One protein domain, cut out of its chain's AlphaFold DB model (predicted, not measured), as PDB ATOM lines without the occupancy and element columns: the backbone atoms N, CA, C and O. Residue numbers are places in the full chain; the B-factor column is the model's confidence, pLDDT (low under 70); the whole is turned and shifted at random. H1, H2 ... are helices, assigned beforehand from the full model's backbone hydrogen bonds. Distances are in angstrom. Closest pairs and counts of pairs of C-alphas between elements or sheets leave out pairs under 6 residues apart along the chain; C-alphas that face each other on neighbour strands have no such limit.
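This is residues 55 to 165 of the 172 residues of an uncharacterized protein of Plasmodium falciparum (isolate NF54) (UniProt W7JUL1). The longest helix, H6, and H3 lie side by side, running opposite ways, as the core of an elongated helical body; H5 crosses H6 towards its last residues, H2 packs at a steep angle on the first part of H3, and H4 lies more loosely near H3 and H5. H1 makes an arm at one end, and its residues 55 to 63 stick out from the body. The printed part has 111 residues with six named helices, H1 to H6 in order along the chain, and no named strand; its class is all helix. The whole is compact, with a radius of gyration of the C-alphas of 15.3 A, and spans 56 by 29 by 20 A.

H6, residues 146 to 163, is 25.6 A from first to last C-alpha, from (13.896, -11.590, -18.364) to (-11.657, -11.770, -18.928). H3, residues 85 to 98, is 20.0 A long, and H4, residues 106 to 118, is 18.2 A. H5 holds residues 131 to 138 and H2 residues 73 to 78. H1, residues 55 to 66, is 16.1 A long and begins with C-alpha 55 at (-29.136, -19.313, -1.223).

H6 touches H3 at a shallow tilt of 22 degrees, opposite ways; their closest C-alphas, those of Ala 97 and Met 150, are 6.5 A apart. With residues 156 to 163 alone, H6 touches H5 at a steep tilt of 65 degrees, opposite ways; the closest C-alphas, those of Cys 131 and Cys 160, are 5.2 A apart. H3, with residues 87 to 91 alone, touches H2 at a steep tilt of 58 degrees, the same way; the closest C-alphas, those of Phe 73 and His 87, are 5.3 A apart. The helix packing is only just mostly crossed, with 1 of these 3 pairs at a shallow tilt. H4 and H5 are close but not clearly touching, with the C-alphas of Ser 117 and Leu 136 closest at 7.6 A. H3 and H4 are near each other, with 5 pairs of C-alphas within 10 A. H1 touches no helix. In H1, H2, H3, H4 and H6 every O i to N i+4 pair is within hydrogen-bond range; in H5, 2 of 4 are.

The C-alphas farthest apart, those of Glu 55 and Asp 106, are 56.4 A apart. Without residues 55 to 63, which stand free, the body spans 44 by 29 by 19 A. The printed part has no cut. The link from H4 to H5, residues 119 to 130, is long; the other links are short. The mean pLDDT of the printed part is 87.5, and residues 55 to 59, 61 to 69 and 71 are under 70.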
ATOM      1  N   GLU A  55     -30.466 -19.296  -1.852       59.31
ATOM      2  CA  GLU A  55     -29.136 -19.313  -1.223       59.31
ATOM      3  C   GLU A  55     -28.311 -20.545  -1.622       59.31
ATOM      4  O   GLU A  55     -27.127 -20.418  -1.938       59.31
ATOM      5  N   ASN A  56     -28.928 -21.729  -1.680       64.06
ATOM      6  CA  ASN A  56     -28.250 -22.955  -2.108       64.06
ATOM      7  C   ASN A  56     -27.848 -22.923  -3.592       64.06
ATOM      8  O   ASN A  56     -26.746 -23.357  -3.930       64.06
ATOM      9  N   ASN A  57     -28.691 -22.369  -4.470       65.44
ATOM     10  CA  ASN A  57     -28.347 -22.181  -5.883       65.44
ATOM     11  C   ASN A  57     -27.208 -21.171  -6.069       65.44
ATOM     12  O   ASN A  57     -26.254 -21.462  -6.787       65.44
ATOM     13  N   ILE A  58     -27.259 -20.032  -5.373       67.38
ATOM     14  CA  ILE A  58     -26.198 -19.014  -5.407       67.38
ATOM     15  C   ILE A  58     -24.875 -19.595  -4.891       67.38
ATOM     16  O   ILE A  58     -23.817 -19.368  -5.479       67.38
ATOM     17  N   LYS A  59     -24.914 -20.391  -3.816       69.88
ATOM     18  CA  LYS A  59     -23.732 -21.065  -3.266       69.88
ATOM     19  C   LYS A  59     -23.144 -22.087  -4.242       69.88
ATOM     20  O   LYS A  59     -21.931 -22.100  -4.432       69.88
ATOM     21  N   HIS A  60     -23.984 -22.896  -4.883       71.06
ATOM     22  CA  HIS A  60     -23.557 -23.879  -5.880       71.06
ATOM     23  C   HIS A  60     -22.959 -23.210  -7.130       71.06
ATOM     24  O   HIS A  60     -21.948 -23.663  -7.667       71.06
ATOM     25  N   GLU A  61     -23.535 -22.095  -7.578       65.44
ATOM     26  CA  GLU A  61     -23.014 -21.321  -8.706       65.44
ATOM     27  C   GLU A  61     -21.670 -20.653  -8.365       65.44
ATOM     28  O   GLU A  61     -20.725 -20.724  -9.151       65.44
ATOM     29  N   LEU A  62     -21.526 -20.108  -7.151       62.75
ATOM     30  CA  LEU A  62     -20.252 -19.599  -6.633       62.75
ATOM     31  C   LEU A  62     -19.190 -20.695  -6.481       62.75
ATOM     32  O   LEU A  62     -18.022 -20.449  -6.774       62.75
ATOM     33  N   GLU A  63     -19.556 -21.897  -6.036       65.12
ATOM     34  CA  GLU A  63     -18.642 -23.048  -5.982       65.12
ATOM     35  C   GLU A  63     -18.209 -23.499  -7.379       65.12
ATOM     36  O   GLU A  63     -17.037 -23.805  -7.599       65.12
ATOM     37  N   LYS A  64     -19.120 -23.461  -8.355       65.88
ATOM     38  CA  LYS A  64     -18.797 -23.745  -9.754       65.88
ATOM     39  C   LYS A  64     -17.818 -22.716 -10.329       65.88
ATOM     40  O   LYS A  64     -16.833 -23.109 -10.940       65.88
ATOM     41  N   ILE A  65     -18.033 -21.427 -10.059       59.66
ATOM     42  CA  ILE A  65     -17.129 -20.336 -10.467       59.66
ATOM     43  C   ILE A  65     -15.756 -20.466  -9.788       59.66
ATOM     44  O   ILE A  65     -14.727 -20.285 -10.436       59.66
ATOM     45  N   LYS A  66     -15.718 -20.833  -8.500       60.59
ATOM     46  CA  LYS A  66     -14.472 -21.092  -7.751       60.59
ATOM     47  C   LYS A  66     -13.643 -22.229  -8.344       60.59
ATOM     48  O   LYS A  66     -12.418 -22.196  -8.260       60.59
ATOM     49  N   ASN A  67     -14.303 -23.207  -8.956       63.69
ATOM     50  CA  ASN A  67     -13.657 -24.343  -9.603       63.69
ATOM     51  C   ASN A  67     -13.187 -24.045 -11.037       63.69
ATOM     52  O   ASN A  67     -12.574 -24.912 -11.660       63.69
ATOM     53  N   GLU A  68     -13.453 -22.853 -11.577       68.75
ATOM     54  CA  GLU A  68     -13.129 -22.512 -12.959       68.75
ATOM     55  C   GLU A  68     -11.908 -21.587 -13.066       68.75
ATOM     56  O   GLU A  68     -11.907 -20.450 -12.596       68.75
ATOM     57  N   ASN A  69     -10.896 -22.108 -13.768       64.44
ATOM     58  CA  ASN A  69      -9.729 -21.489 -14.403       64.44
ATOM     59  C   ASN A  69      -8.867 -20.469 -13.630       64.44
ATOM     60  O   ASN A  69      -7.655 -20.562 -13.730       64.44
ATOM     61  N   PHE A  70      -9.404 -19.491 -12.910       70.88
ATOM     62  CA  PHE A  70      -8.599 -18.360 -12.422       70.88
ATOM     63  C   PHE A  70      -8.946 -17.882 -11.013       70.88
ATOM     64  O   PHE A  70      -8.132 -17.211 -10.382       70.88
ATOM     65  N   TYR A  71     -10.135 -18.217 -10.504       68.69
ATOM     66  CA  TYR A  71     -10.651 -17.639  -9.260       68.69
ATOM     67  C   TYR A  71      -9.786 -17.979  -8.033       68.69
ATOM     68  O   TYR A  71      -9.621 -17.146  -7.149       68.69
ATOM     69  N   LEU A  72      -9.204 -19.181  -7.990       72.19
ATOM     70  CA  LEU A  72      -8.362 -19.652  -6.880       72.19
ATOM     71  C   LEU A  72      -6.884 -19.756  -7.269       72.19
ATOM     72  O   LEU A  72      -6.146 -20.533  -6.656       72.19
ATOM     73  N   PHE A  73      -6.451 -19.044  -8.313       76.94
ATOM     74  CA  PHE A  73      -5.061 -19.120  -8.750       76.94
ATOM     75  C   PHE A  73      -4.109 -18.616  -7.660       76.94
ATOM     76  O   PHE A  73      -3.175 -19.329  -7.304       76.94
ATOM     77  N   ASP A  74      -4.401 -17.449  -7.082       75.75
ATOM     78  CA  ASP A  74      -3.573 -16.827  -6.041       75.75
ATOM     79  C   ASP A  74      -3.479 -17.733  -4.804       75.75
ATOM     80  O   ASP A  74      -2.384 -18.084  -4.379       75.75
ATOM     81  N   ASP A  75      -4.616 -18.257  -4.337       76.88
ATOM     82  CA  ASP A  75      -4.648 -19.251  -3.260       76.88
ATOM     83  C   ASP A  75      -3.809 -20.496  -3.583       76.88
ATOM     84  O   ASP A  75      -3.158 -21.054  -2.705       76.88
ATOM     85  N   SER A  76      -3.849 -20.967  -4.836       75.50
ATOM     86  CA  SER A  76      -3.114 -22.168  -5.253       75.50
ATOM     87  C   SER A  76      -1.605 -21.941  -5.262       75.50
ATOM     88  O   SER A  76      -0.860 -22.868  -4.938       75.50
ATOM     89  N   LEU A  77      -1.167 -20.725  -5.611       74.44
ATOM     90  CA  LEU A  77       0.225 -20.295  -5.505       74.44
ATOM     91  C   LEU A  77       0.666 -20.234  -4.042       74.44
ATOM     92  O   LEU A  77       1.644 -20.883  -3.675       74.44
ATOM     93  N   ASP A  78      -0.079 -19.507  -3.209       78.69
ATOM     94  CA  ASP A  78       0.304 -19.225  -1.823       78.69
ATOM     95  C   ASP A  78       0.340 -20.492  -0.962       78.69
ATOM     96  O   ASP A  78       1.202 -20.648  -0.097       78.69
ATOM     97  N   SER A  79      -0.573 -21.437  -1.213       79.62
ATOM     98  CA  SER A  79      -0.613 -22.708  -0.488       79.62
ATOM     99  C   SER A  79       0.218 -23.821  -1.133       79.62
ATOM    100  O   SER A  79       0.194 -24.942  -0.628       79.62
ATOM    101  N   ASN A  80       0.870 -23.566  -2.276       76.31
ATOM    102  CA  ASN A  80       1.519 -24.582  -3.115       76.31
ATOM    103  C   ASN A  80       0.626 -25.822  -3.363       76.31
ATOM    104  O   ASN A  80       1.071 -26.968  -3.314       76.31
ATOM    105  N   ASN A  81      -0.673 -25.593  -3.575       79.12
ATOM    106  CA  ASN A  81      -1.660 -26.652  -3.783       79.12
ATOM    107  C   ASN A  81      -2.475 -26.321  -5.029       79.12
ATOM    108  O   ASN A  81      -3.425 -25.538  -4.979       79.12
ATOM    109  N   MET A  82      -2.076 -26.896  -6.161       78.75
ATOM    110  CA  MET A  82      -2.706 -26.626  -7.450       78.75
ATOM    111  C   MET A  82      -4.098 -27.252  -7.515       78.75
ATOM    112  O   MET A  82      -4.250 -28.459  -7.679       78.75
ATOM    113  N   LYS A  83      -5.131 -26.408  -7.423       76.88
ATOM    114  CA  LYS A  83      -6.538 -26.846  -7.440       76.88
ATOM    115  C   LYS A  83      -7.101 -27.079  -8.848       76.88
ATOM    116  O   LYS A  83      -8.147 -27.705  -8.983       76.88
ATOM    117  N   HIS A  84      -6.446 -26.562  -9.891       82.81
ATOM    118  CA  HIS A  84      -6.938 -26.613 -11.271       82.81
ATOM    119  C   HIS A  84      -5.773 -26.622 -12.286       82.81
ATOM    120  O   HIS A  84      -4.792 -25.909 -12.063       82.81
ATOM    121  N   PRO A  85      -5.863 -27.343 -13.427       87.75
ATOM    122  CA  PRO A  85      -4.808 -27.371 -14.454       87.75
ATOM    123  C   PRO A  85      -4.381 -25.990 -14.972       87.75
ATOM    124  O   PRO A  85      -3.196 -25.736 -15.153       87.75
ATOM    125  N   CYS A  86      -5.329 -25.062 -15.132       89.81
ATOM    126  CA  CYS A  86      -5.013 -23.666 -15.469       89.81
ATOM    127  C   CYS A  86      -4.056 -23.015 -14.450       89.81
ATOM    128  O   CYS A  86      -3.144 -22.301 -14.850       89.81
ATOM    129  N   HIS A  87      -4.183 -23.299 -13.148       89.06
ATOM    130  CA  HIS A  87      -3.255 -22.760 -12.146       89.06
ATOM    131  C   HIS A  87      -1.842 -23.316 -12.344       89.06
ATOM    132  O   HIS A  87      -0.870 -22.572 -12.244       89.06
ATOM    133  N   ALA A  88      -1.734 -24.605 -12.686       89.12
ATOM    134  CA  ALA A  88      -0.455 -25.240 -12.980       89.12
ATOM    135  C   ALA A  88       0.214 -24.642 -14.232       89.12
ATOM    136  O   ALA A  88       1.423 -24.435 -14.220       89.12
ATOM    137  N   GLN A  89      -0.557 -24.298 -15.273       92.94
ATOM    138  CA  GLN A  89      -0.045 -23.557 -16.435       92.94
ATOM    139  C   GLN A  89       0.578 -22.224 -16.017       92.94
ATOM    140  O   GLN A  89       1.721 -21.951 -16.372       92.94
ATOM    141  N   TRP A  90      -0.142 -21.404 -15.248       92.12
ATOM    142  CA  TRP A  90       0.374 -20.100 -14.825       92.12
ATOM    143  C   TRP A  90       1.577 -20.220 -13.903       92.12
ATOM    144  O   TRP A  90       2.547 -19.486 -14.070       92.12
ATOM    145  N   PHE A  91       1.551 -21.172 -12.972       90.75
ATOM    146  CA  PHE A  91       2.710 -21.468 -12.140       90.75
ATOM    147  C   PHE A  91       3.928 -21.829 -12.997       90.75
ATOM    148  O   PHE A  91       4.995 -21.243 -12.826       90.75
ATOM    149  N   LEU A  92       3.760 -22.730 -13.969       93.75
ATOM    150  CA  LEU A  92       4.833 -23.122 -14.877       93.75
ATOM    151  C   LEU A  92       5.333 -21.941 -15.717       93.75
ATOM    152  O   LEU A  92       6.538 -21.805 -15.889       93.75
ATOM    153  N   PHE A  93       4.448 -21.066 -16.199       95.94
ATOM    154  CA  PHE A  93       4.839 -19.865 -16.944       95.94
ATOM    155  C   PHE A  93       5.717 -18.933 -16.116       95.94
ATOM    156  O   PHE A  93       6.754 -18.483 -16.603       95.94
ATOM    157  N   TRP A  94       5.312 -18.664 -14.875       93.94
ATOM    158  CA  TRP A  94       6.044 -17.789 -13.967       93.94
ATOM    159  C   TRP A  94       7.383 -18.392 -13.535       93.94
ATOM    160  O   TRP A  94       8.393 -17.689 -13.537       93.94
ATOM    161  N   VAL A  95       7.413 -19.687 -13.210       93.75
ATOM    162  CA  VAL A  95       8.646 -20.403 -12.851       93.75
ATOM    163  C   VAL A  95       9.592 -20.487 -14.042       93.75
ATOM    164  O   VAL A  95      10.768 -20.182 -13.903       93.75
ATOM    165  N   PHE A  96       9.102 -20.840 -15.229       95.81
ATOM    166  CA  PHE A  96       9.948 -20.893 -16.417       95.81
ATOM    167  C   PHE A  96      10.638 -19.548 -16.659       95.81
ATOM    168  O   PHE A  96      11.858 -19.514 -16.764       95.81
ATOM    169  N   ALA A  97       9.890 -18.439 -16.655       95.62
ATOM    170  CA  ALA A  97      10.460 -17.115 -16.885       95.62
ATOM    171  C   ALA A  97      11.419 -16.653 -15.775       95.62
ATOM    172  O   ALA A  97      12.440 -16.032 -16.072       95.62
ATOM    173  N   SER A  98      11.116 -16.938 -14.504       93.31
ATOM    174  CA  SER A  98      11.897 -16.412 -13.376       93.31
ATOM    175  C   SER A  98      13.314 -16.984 -13.291       93.31
ATOM    176  O   SER A  98      14.210 -16.283 -12.812       93.31
ATOM    177  N   TYR A  99      13.518 -18.204 -13.799       93.94
ATOM    178  CA  TYR A  99      14.799 -18.917 -13.807       93.94
ATOM    179  C   TYR A  99      15.653 -18.685 -15.064       93.94
ATOM    180  O   TYR A  99      16.760 -19.218 -15.143       93.94
ATOM    181  N   LEU A 100      15.180 -17.906 -16.043       95.00
ATOM    182  CA  LEU A 100      15.988 -17.555 -17.215       95.00
ATOM    183  C   LEU A 100      17.110 -16.566 -16.862       95.00
ATOM    184  O   LEU A 100      17.085 -15.894 -15.830       95.00
ATOM    185  N   ASN A 101      18.096 -16.449 -17.750       94.88
ATOM    186  CA  ASN A 101      19.154 -15.446 -17.630       94.88
ATOM    187  C   ASN A 101      18.608 -14.024 -17.811       94.88
ATOM    188  O   ASN A 101      17.648 -13.810 -18.535       94.88
ATOM    189  N   GLU A 102      19.242 -13.010 -17.219       95.19
ATOM    190  CA  GLU A 102      18.729 -11.632 -17.320       95.19
ATOM    191  C   GLU A 102      18.700 -11.111 -18.768       95.19
ATOM    192  O   GLU A 102      17.765 -10.425 -19.183       95.19
ATOM    193  N   LYS A 103      19.713 -11.483 -19.558       95.56
ATOM    194  CA  LYS A 103      19.815 -11.193 -20.990       95.56
ATOM    195  C   LYS A 103      19.858 -12.507 -21.753       95.56
ATOM    196  O   LYS A 103      20.750 -13.313 -21.502       95.56
ATOM    197  N   PHE A 104      18.927 -12.697 -22.680       93.88
ATOM    198  CA  PHE A 104      18.825 -13.939 -23.437       93.88
ATOM    199  C   PHE A 104      19.797 -13.948 -24.623       93.88
ATOM    200  O   PHE A 104      19.881 -12.982 -25.391       93.88
ATOM    201  N   SER A 105      20.491 -15.065 -24.799       94.00
ATOM    202  CA  SER A 105      21.117 -15.450 -26.066       94.00
ATOM    203  C   SER A 105      20.060 -15.698 -27.145       94.00
ATOM    204  O   SER A 105      18.883 -15.894 -26.847       94.00
ATOM    205  N   ASP A 106      20.460 -15.717 -28.415       94.50
ATOM    206  CA  ASP A 106      19.510 -15.926 -29.514       94.50
ATOM    207  C   ASP A 106      18.826 -17.300 -29.437       94.50
ATOM    208  O   ASP A 106      17.613 -17.391 -29.609       94.50
ATOM    209  N   THR A 107      19.555 -18.343 -29.027       94.50
ATOM    210  CA  THR A 107      18.979 -19.672 -28.765       94.50
ATOM    211  C   THR A 107      17.969 -19.657 -27.612       94.50
ATOM    212  O   THR A 107      16.934 -20.314 -27.683       94.50
ATOM    213  N   GLU A 108      18.221 -18.902 -26.539       93.81
ATOM    214  CA  GLU A 108      17.245 -18.760 -25.449       93.81
ATOM    215  C   GLU A 108      15.982 -18.035 -25.908       93.81
ATOM    216  O   GLU A 108      14.885 -18.458 -25.548       93.81
ATOM    217  N   LYS A 109      16.109 -16.994 -26.740       95.75
ATOM    218  CA  LYS A 109      14.947 -16.310 -27.328       95.75
ATOM    219  C   LYS A 109      14.104 -17.287 -28.137       95.75
ATOM    220  O   LYS A 109      12.897 -17.359 -27.926       95.75
ATOM    221  N   GLU A 110      14.728 -18.070 -29.015       95.62
ATOM    222  CA  GLU A 110      14.041 -19.098 -29.805       95.62
ATOM    223  C   GLU A 110      13.306 -20.102 -28.909       95.62
ATOM    224  O   GLU A 110      12.127 -20.377 -29.135       95.62
ATOM    225  N   ASN A 111      13.955 -20.580 -27.845       95.62
ATOM    226  CA  ASN A 111      13.349 -21.504 -26.886       95.62
ATOM    227  C   ASN A 111      12.163 -20.885 -26.136       95.62
ATOM    228  O   ASN A 111      11.135 -21.539 -25.978       95.62
ATOM    229  N   VAL A 112      12.271 -19.626 -25.700       97.06
ATOM    230  CA  VAL A 112      11.176 -18.887 -25.051       97.06
ATOM    231  C   VAL A 112       9.996 -18.734 -26.009       97.06
ATOM    232  O   VAL A 112       8.856 -19.032 -25.648       97.06
ATOM    233  N   HIS A 113      10.263 -18.314 -27.246       96.88
ATOM    234  CA  HIS A 113       9.236 -18.177 -28.273       96.88
ATOM    235  C   HIS A 113       8.557 -19.516 -28.568       96.88
ATOM    236  O   HIS A 113       7.327 -19.578 -28.610       96.88
ATOM    237  N   ALA A 114       9.332 -20.590 -28.724       96.88
ATOM    238  CA  ALA A 114       8.809 -21.928 -28.963       96.88
ATOM    239  C   ALA A 114       7.972 -22.433 -27.782       96.88
ATOM    240  O   ALA A 114       6.889 -22.971 -28.004       96.88
ATOM    241  N   PHE A 115       8.432 -22.221 -26.546       97.50
ATOM    242  CA  PHE A 115       7.719 -22.628 -25.339       97.50
ATOM    243  C   PHE A 115       6.330 -21.991 -25.274       97.50
ATOM    244  O   PHE A 115       5.337 -22.711 -25.250       97.50
ATOM    245  N   TYR A 116       6.235 -20.658 -25.313       97.50
ATOM    246  CA  TYR A 116       4.944 -19.976 -25.166       97.50
ATOM    247  C   TYR A 116       4.039 -20.117 -26.392       97.50
ATOM    248  O   TYR A 116       2.827 -20.223 -26.229       97.50
ATOM    249  N   SER A 117       4.586 -20.159 -27.612       96.50
ATOM    250  CA  SER A 117       3.757 -20.273 -28.826       96.50
ATOM    251  C   SER A 117       3.106 -21.646 -28.973       96.50
ATOM    252  O   SER A 117       2.021 -21.749 -29.536       96.50
ATOM    253  N   ASN A 118       3.766 -22.697 -28.478       96.12
ATOM    254  CA  ASN A 118       3.305 -24.079 -28.623       96.12
ATOM    255  C   ASN A 118       2.717 -24.653 -27.328       96.12
ATOM    256  O   ASN A 118       2.362 -25.832 -27.290       96.12
ATOM    257  N   PHE A 119       2.624 -23.857 -26.258       96.25
ATOM    258  CA  PHE A 119       2.094 -24.347 -24.994       96.25
ATOM    259  C   PHE A 119       0.597 -24.679 -25.118       96.25
ATOM    260  O   PHE A 119      -0.188 -23.809 -25.513       96.25
ATOM    261  N   PRO A 120       0.159 -25.899 -24.754       94.12
ATOM    262  CA  PRO A 120      -1.250 -26.261 -24.811       94.12
ATOM    263  C   PRO A 120      -2.029 -25.557 -23.696       94.12
ATOM    264  O   PRO A 120      -1.759 -25.764 -22.513       94.12
ATOM    265  N   GLU A 121      -3.029 -24.763 -24.069       93.50
ATOM    266  CA  GLU A 121      -3.907 -24.064 -23.127       93.50
ATOM    267  C   GLU A 121      -4.629 -25.048 -22.188       93.50
ATOM    268  O   GLU A 121      -5.337 -25.957 -22.618       93.50
ATOM    269  N   GLN A 122      -4.470 -24.831 -20.886       93.38
ATOM    270  CA  GLN A 122      -5.096 -25.577 -19.792       93.38
ATOM    271  C   GLN A 122      -6.282 -24.814 -19.197       93.38
ATOM    272  O   GLN A 122      -7.129 -25.386 -18.503       93.38
ATOM    273  N   CYS A 123      -6.375 -23.512 -19.467       91.06
ATOM    274  CA  CYS A 123      -7.508 -22.690 -19.092       91.06
ATOM    275  C   CYS A 123      -8.647 -22.897 -20.099       91.06
ATOM    276  O   CYS A 123      -8.941 -22.025 -20.905       91.06
ATOM    277  N   ILE A 124      -9.342 -24.039 -20.036       89.12
ATOM    278  CA  ILE A 124     -10.344 -24.434 -21.050       89.12
ATOM    279  C   ILE A 124     -11.818 -24.228 -20.641       89.12
ATOM    280  O   ILE A 124     -12.708 -24.374 -21.478       89.12
ATOM    281  N   ARG A 125     -12.118 -23.883 -19.377       84.56
ATOM    282  CA  ARG A 125     -13.500 -23.715 -18.864       84.56
ATOM    283  C   ARG A 125     -13.802 -22.319 -18.299       84.56
ATOM    284  O   ARG A 125     -12.920 -21.502 -18.102       84.56
ATOM    285  N   GLY A 126     -15.071 -22.014 -18.052       83.19
ATOM    286  CA  GLY A 126     -15.464 -20.746 -17.433       83.19
ATOM    287  C   GLY A 126     -15.111 -19.481 -18.219       83.19
ATOM    288  O   GLY A 126     -14.828 -19.512 -19.420       83.19
ATOM    289  N   LYS A 127     -15.159 -18.337 -17.530       85.38
ATOM    290  CA  LYS A 127     -15.017 -17.004 -18.146       85.38
ATOM    291  C   LYS A 127     -13.619 -16.744 -18.714       85.38
ATOM    292  O   LYS A 127     -13.482 -16.204 -19.807       85.38
ATOM    293  N   GLY A 128     -12.582 -17.219 -18.025       86.62
ATOM    294  CA  GLY A 128     -11.186 -17.116 -18.462       86.62
ATOM    295  C   GLY A 128     -10.768 -18.137 -19.527       86.62
ATOM    296  O   GLY A 128      -9.572 -18.310 -19.740       86.62
ATOM    297  N   LYS A 129     -11.701 -18.862 -20.162       91.31
ATOM    298  CA  LYS A 129     -11.345 -19.891 -21.147       91.31
ATOM    299  C   LYS A 129     -10.536 -19.321 -22.317       91.31
ATOM    300  O   LYS A 129     -10.869 -18.248 -22.826       91.31
ATOM    301  N   ASN A 130      -9.517 -20.050 -22.762       94.19
ATOM    302  CA  ASN A 130      -8.646 -19.736 -23.899       94.19
ATOM    303  C   ASN A 130      -7.979 -18.357 -23.828       94.19
ATOM    304  O   ASN A 130      -7.649 -17.760 -24.853       94.19
ATOM    305  N   CYS A 131      -7.850 -17.792 -22.627       94.62
ATOM    306  CA  CYS A 131      -7.409 -16.416 -22.475       94.62
ATOM    307  C   CYS A 131      -5.943 -16.223 -22.889       94.62
ATOM    308  O   CYS A 131      -5.622 -15.164 -23.424       94.62
ATOM    309  N   PHE A 132      -5.079 -17.229 -22.705       96.12
ATOM    310  CA  PHE A 132      -3.677 -17.156 -23.108       96.12
ATOM    311  C   PHE A 132      -3.559 -17.211 -24.633       96.12
ATOM    312  O   PHE A 132      -2.932 -16.343 -25.241       96.12
ATOM    313  N   SER A 133      -4.249 -18.160 -25.271       95.88
ATOM    314  CA  SER A 133      -4.279 -18.256 -26.735       95.88
ATOM    315  C   SER A 133      -4.875 -17.012 -27.398       95.88
ATOM    316  O   SER A 133      -4.419 -16.604 -28.464       95.88
ATOM    317  N   ASP A 134      -5.885 -16.389 -26.789       96.50
ATOM    318  CA  ASP A 134      -6.444 -15.131 -27.289       96.50
ATOM    319  C   ASP A 134      -5.462 -13.967 -27.130       96.50
ATOM    320  O   ASP A 134      -5.323 -13.158 -28.045       96.50
ATOM    321  N   PHE A 135      -4.755 -13.898 -26.000       97.12
ATOM    322  CA  PHE A 135      -3.744 -12.871 -25.762       97.12
ATOM    323  C   PHE A 135      -2.600 -12.951 -26.781       97.12
ATOM    324  O   PHE A 135      -2.224 -11.923 -27.343       97.12
ATOM    325  N   LEU A 136      -2.110 -14.158 -27.084       96.69
ATOM    326  CA  LEU A 136      -1.036 -14.386 -28.060       96.69
ATOM    327  C   LEU A 136      -1.356 -13.856 -29.466       96.69
ATOM    328  O   LEU A 136      -0.455 -13.411 -30.170       96.69
ATOM    329  N   LYS A 137      -2.632 -13.868 -29.877       96.12
ATOM    330  CA  LYS A 137      -3.064 -13.333 -31.183       96.12
ATOM    331  C   LYS A 137      -2.967 -11.809 -31.261       96.12
ATOM    332  O   LYS A 137      -2.897 -11.261 -32.355       96.12
ATOM    333  N   ILE A 138      -3.023 -11.132 -30.115       96.75
ATOM    334  CA  ILE A 138      -3.067  -9.668 -30.017       96.75
ATOM    335  C   ILE A 138      -1.678  -9.118 -29.690       96.75
ATOM    336  O   ILE A 138      -1.260  -8.100 -30.242       96.75
ATOM    337  N   TYR A 139      -0.965  -9.785 -28.783       96.00
ATOM    338  CA  TYR A 139       0.306  -9.326 -28.249       96.00
ATOM    339  C   TYR A 139       1.392 -10.379 -28.485       96.00
ATOM    340  O   TYR A 139       1.410 -11.398 -27.789       96.00
ATOM    341  N   PRO A 140       2.331 -10.135 -29.419       95.19
ATOM    342  CA  PRO A 140       3.424 -11.065 -29.657       95.19
ATOM    343  C   PRO A 140       4.290 -11.212 -28.404       95.19
ATOM    344  O   PRO A 140       4.418 -10.272 -27.612       95.19
ATOM    345  N   ILE A 141       4.884 -12.396 -28.243       96.19
ATOM    346  CA  ILE A 141       5.806 -12.708 -27.146       96.19
ATOM    347  C   ILE A 141       6.973 -11.722 -27.179       96.19
ATOM    348  O   ILE A 141       7.553 -11.471 -28.237       96.19
ATOM    349  N   ARG A 142       7.309 -11.169 -26.012       92.94
ATOM    350  CA  ARG A 142       8.448 -10.269 -25.837       92.94
ATOM    351  C   ARG A 142       9.497 -10.939 -24.969       92.94
ATOM    352  O   ARG A 142       9.217 -11.280 -23.825       92.94
ATOM    353  N   ALA A 143      10.674 -11.156 -25.535       91.19
ATOM    354  CA  ALA A 143      11.738 -11.943 -24.926       91.19
ATOM    355  C   ALA A 143      13.119 -11.315 -25.186       91.19
ATOM    356  O   ALA A 143      14.057 -12.007 -25.560       91.19
ATOM    357  N   GLY A 144      13.267  -9.995 -25.057       90.31
ATOM    358  CA  GLY A 144      14.579  -9.344 -25.131       90.31
ATOM    359  C   GLY A 144      15.399  -9.536 -23.853       90.31
ATOM    360  O   GLY A 144      16.605  -9.783 -23.910       90.31
ATOM    361  N   THR A 145      14.732  -9.463 -22.702       95.94
ATOM    362  CA  THR A 145      15.293  -9.705 -21.366       95.94
ATOM    363  C   THR A 145      14.301 -10.476 -20.506       95.94
ATOM    364  O   THR A 145      13.114 -10.577 -20.836       95.94
ATOM    365  N   ARG A 146      14.776 -10.981 -19.362       96.44
ATOM    366  CA  ARG A 146      13.896 -11.590 -18.364       96.44
ATOM    367  C   ARG A 146      12.837 -10.609 -17.881       96.44
ATOM    368  O   ARG A 146      11.664 -10.961 -17.874       96.44
ATOM    369  N   GLU A 147      13.231  -9.383 -17.541       95.06
ATOM    370  CA  GLU A 147      12.303  -8.321 -17.135       95.06
ATOM    371  C   GLU A 147      11.193  -8.094 -18.174       95.06
ATOM    372  O   GLU A 147      10.012  -8.101 -17.825       95.06
ATOM    373  N   GLU A 148      11.551  -7.972 -19.456       95.69
ATOM    374  CA  GLU A 148      10.576  -7.755 -20.527       95.69
ATOM    375  C   GLU A 148       9.586  -8.927 -20.644       95.69
ATOM    376  O   GLU A 148       8.375  -8.706 -20.748       95.69
ATOM    377  N   LEU A 149      10.085 -10.165 -20.564       97.19
ATOM    378  CA  LEU A 149       9.247 -11.362 -20.580       97.19
ATOM    379  C   LEU A 149       8.314 -11.424 -19.364       97.19
ATOM    380  O   LEU A 149       7.131 -11.727 -19.509       97.19
ATOM    381  N   MET A 150       8.818 -11.113 -18.168       95.38
ATOM    382  CA  MET A 150       8.025 -11.113 -16.935       95.38
ATOM    383  C   MET A 150       6.924 -10.044 -16.981       95.38
ATOM    384  O   MET A 150       5.789 -10.304 -16.583       95.38
ATOM    385  N   MET A 151       7.218  -8.859 -17.524       94.75
ATOM    386  CA  MET A 151       6.212  -7.818 -17.755       94.75
ATOM    387  C   MET A 151       5.159  -8.262 -18.774       94.75
ATOM    388  O   MET A 151       3.963  -8.050 -18.560       94.75
ATOM    389  N   TRP A 152       5.579  -8.903 -19.866       96.69
ATOM    390  CA  TRP A 152       4.664  -9.456 -20.863       96.69
ATOM    391  C   TRP A 152       3.753 -10.539 -20.263       96.69
ATOM    392  O   TRP A 152       2.538 -10.505 -20.476       96.69
ATOM    393  N   LEU A 153       4.294 -11.430 -19.428       96.19
ATOM    394  CA  LEU A 153       3.512 -12.415 -18.676       96.19
ATOM    395  C   LEU A 153       2.513 -11.758 -17.727       96.19
ATOM    396  O   LEU A 153       1.359 -12.177 -17.683       96.19
ATOM    397  N   GLN A 154       2.909 -10.698 -17.022       94.25
ATOM    398  CA  GLN A 154       1.998  -9.958 -16.151       94.25
ATOM    399  C   GLN A 154       0.835  -9.348 -16.936       94.25
ATOM    400  O   GLN A 154      -0.310  -9.362 -16.474       94.25
ATOM    401  N   MET A 155       1.114  -8.793 -18.119       95.69
ATOM    402  CA  MET A 155       0.075  -8.284 -19.013       95.69
ATOM    403  C   MET A 155      -0.872  -9.406 -19.444       95.69
ATOM    404  O   MET A 155      -2.087  -9.207 -19.419       95.69
ATOM    405  N   CYS A 156      -0.329 -10.578 -19.774       96.06
ATOM    406  CA  CYS A 156      -1.116 -11.747 -20.143       96.06
ATOM    407  C   CYS A 156      -1.998 -12.239 -18.985       96.06
ATOM    408  O   CYS A 156      -3.197 -12.445 -19.174       96.06
ATOM    409  N   GLU A 157      -1.443 -12.376 -17.777       93.81
ATOM    410  CA  GLU A 157      -2.208 -12.770 -16.589       93.81
ATOM    411  C   GLU A 157      -3.326 -11.756 -16.336       93.81
ATOM    412  O   GLU A 157      -4.481 -12.131 -16.162       93.81
ATOM    413  N   ASN A 158      -3.025 -10.458 -16.383       94.19
ATOM    414  CA  ASN A 158      -4.025  -9.417 -16.162       94.19
ATOM    415  C   ASN A 158      -5.112  -9.381 -17.236       94.19
ATOM    416  O   ASN A 158      -6.264  -9.086 -16.915       94.19
ATOM    417  N   TYR A 159      -4.780  -9.690 -18.488       95.31
ATOM    418  CA  TYR A 159      -5.776  -9.881 -19.537       95.31
ATOM    419  C   TYR A 159      -6.728 -11.029 -19.179       95.31
ATOM    420  O   TYR A 159      -7.948 -10.854 -19.201       95.31
ATOM    421  N   CYS A 160      -6.180 -12.169 -18.763       93.19
ATOM    422  CA  CYS A 160      -6.962 -13.318 -18.325       93.19
ATOM    423  C   CYS A 160      -7.818 -13.035 -17.086       93.19
ATOM    424  O   CYS A 160      -8.991 -13.406 -17.063       93.19
ATOM    425  N   ARG A 161      -7.275 -12.324 -16.090       91.44
ATOM    426  CA  ARG A 161      -8.007 -11.895 -14.889       91.44
ATOM    427  C   ARG A 161      -9.183 -11.006 -15.257       91.44
ATOM    428  O   ARG A 161     -10.298 -11.302 -14.846       91.44
ATOM    429  N   LYS A 162      -8.973  -9.990 -16.104       92.62
ATOM    430  CA  LYS A 162     -10.067  -9.141 -16.603       92.62
ATOM    431  C   LYS A 162     -11.133  -9.958 -17.326       92.62
ATOM    432  O   LYS A 162     -12.312  -9.775 -17.055       92.62
ATOM    433  N   LYS A 163     -10.729 -10.878 -18.212       91.69
ATOM    434  CA  LYS A 163     -11.657 -11.770 -18.928       91.69
ATOM    435  C   LYS A 163     -12.464 -12.657 -17.970       91.69
ATOM    436  O   LYS A 163     -13.603 -13.002 -18.261       91.69
ATOM    437  N   ALA A 164     -11.879 -13.021 -16.830       88.25
ATOM    438  CA  ALA A 164     -12.513 -13.804 -15.777       88.25
ATOM    439  C   ALA A 164     -13.290 -12.966 -14.736       88.25
ATOM    440  O   ALA A 164     -13.715 -13.527 -13.731       88.25
ATOM    441  N   ASP A 165     -13.481 -11.658 -14.959       87.50
ATOM    442  CA  ASP A 165     -14.076 -10.712 -13.998       87.50
ATOM    443  C   ASP A 165     -13.344 -10.653 -12.642       87.50
ATOM    444  O   ASP A 165     -13.942 -10.419 -11.592       87.50
TER     445      ASP A 165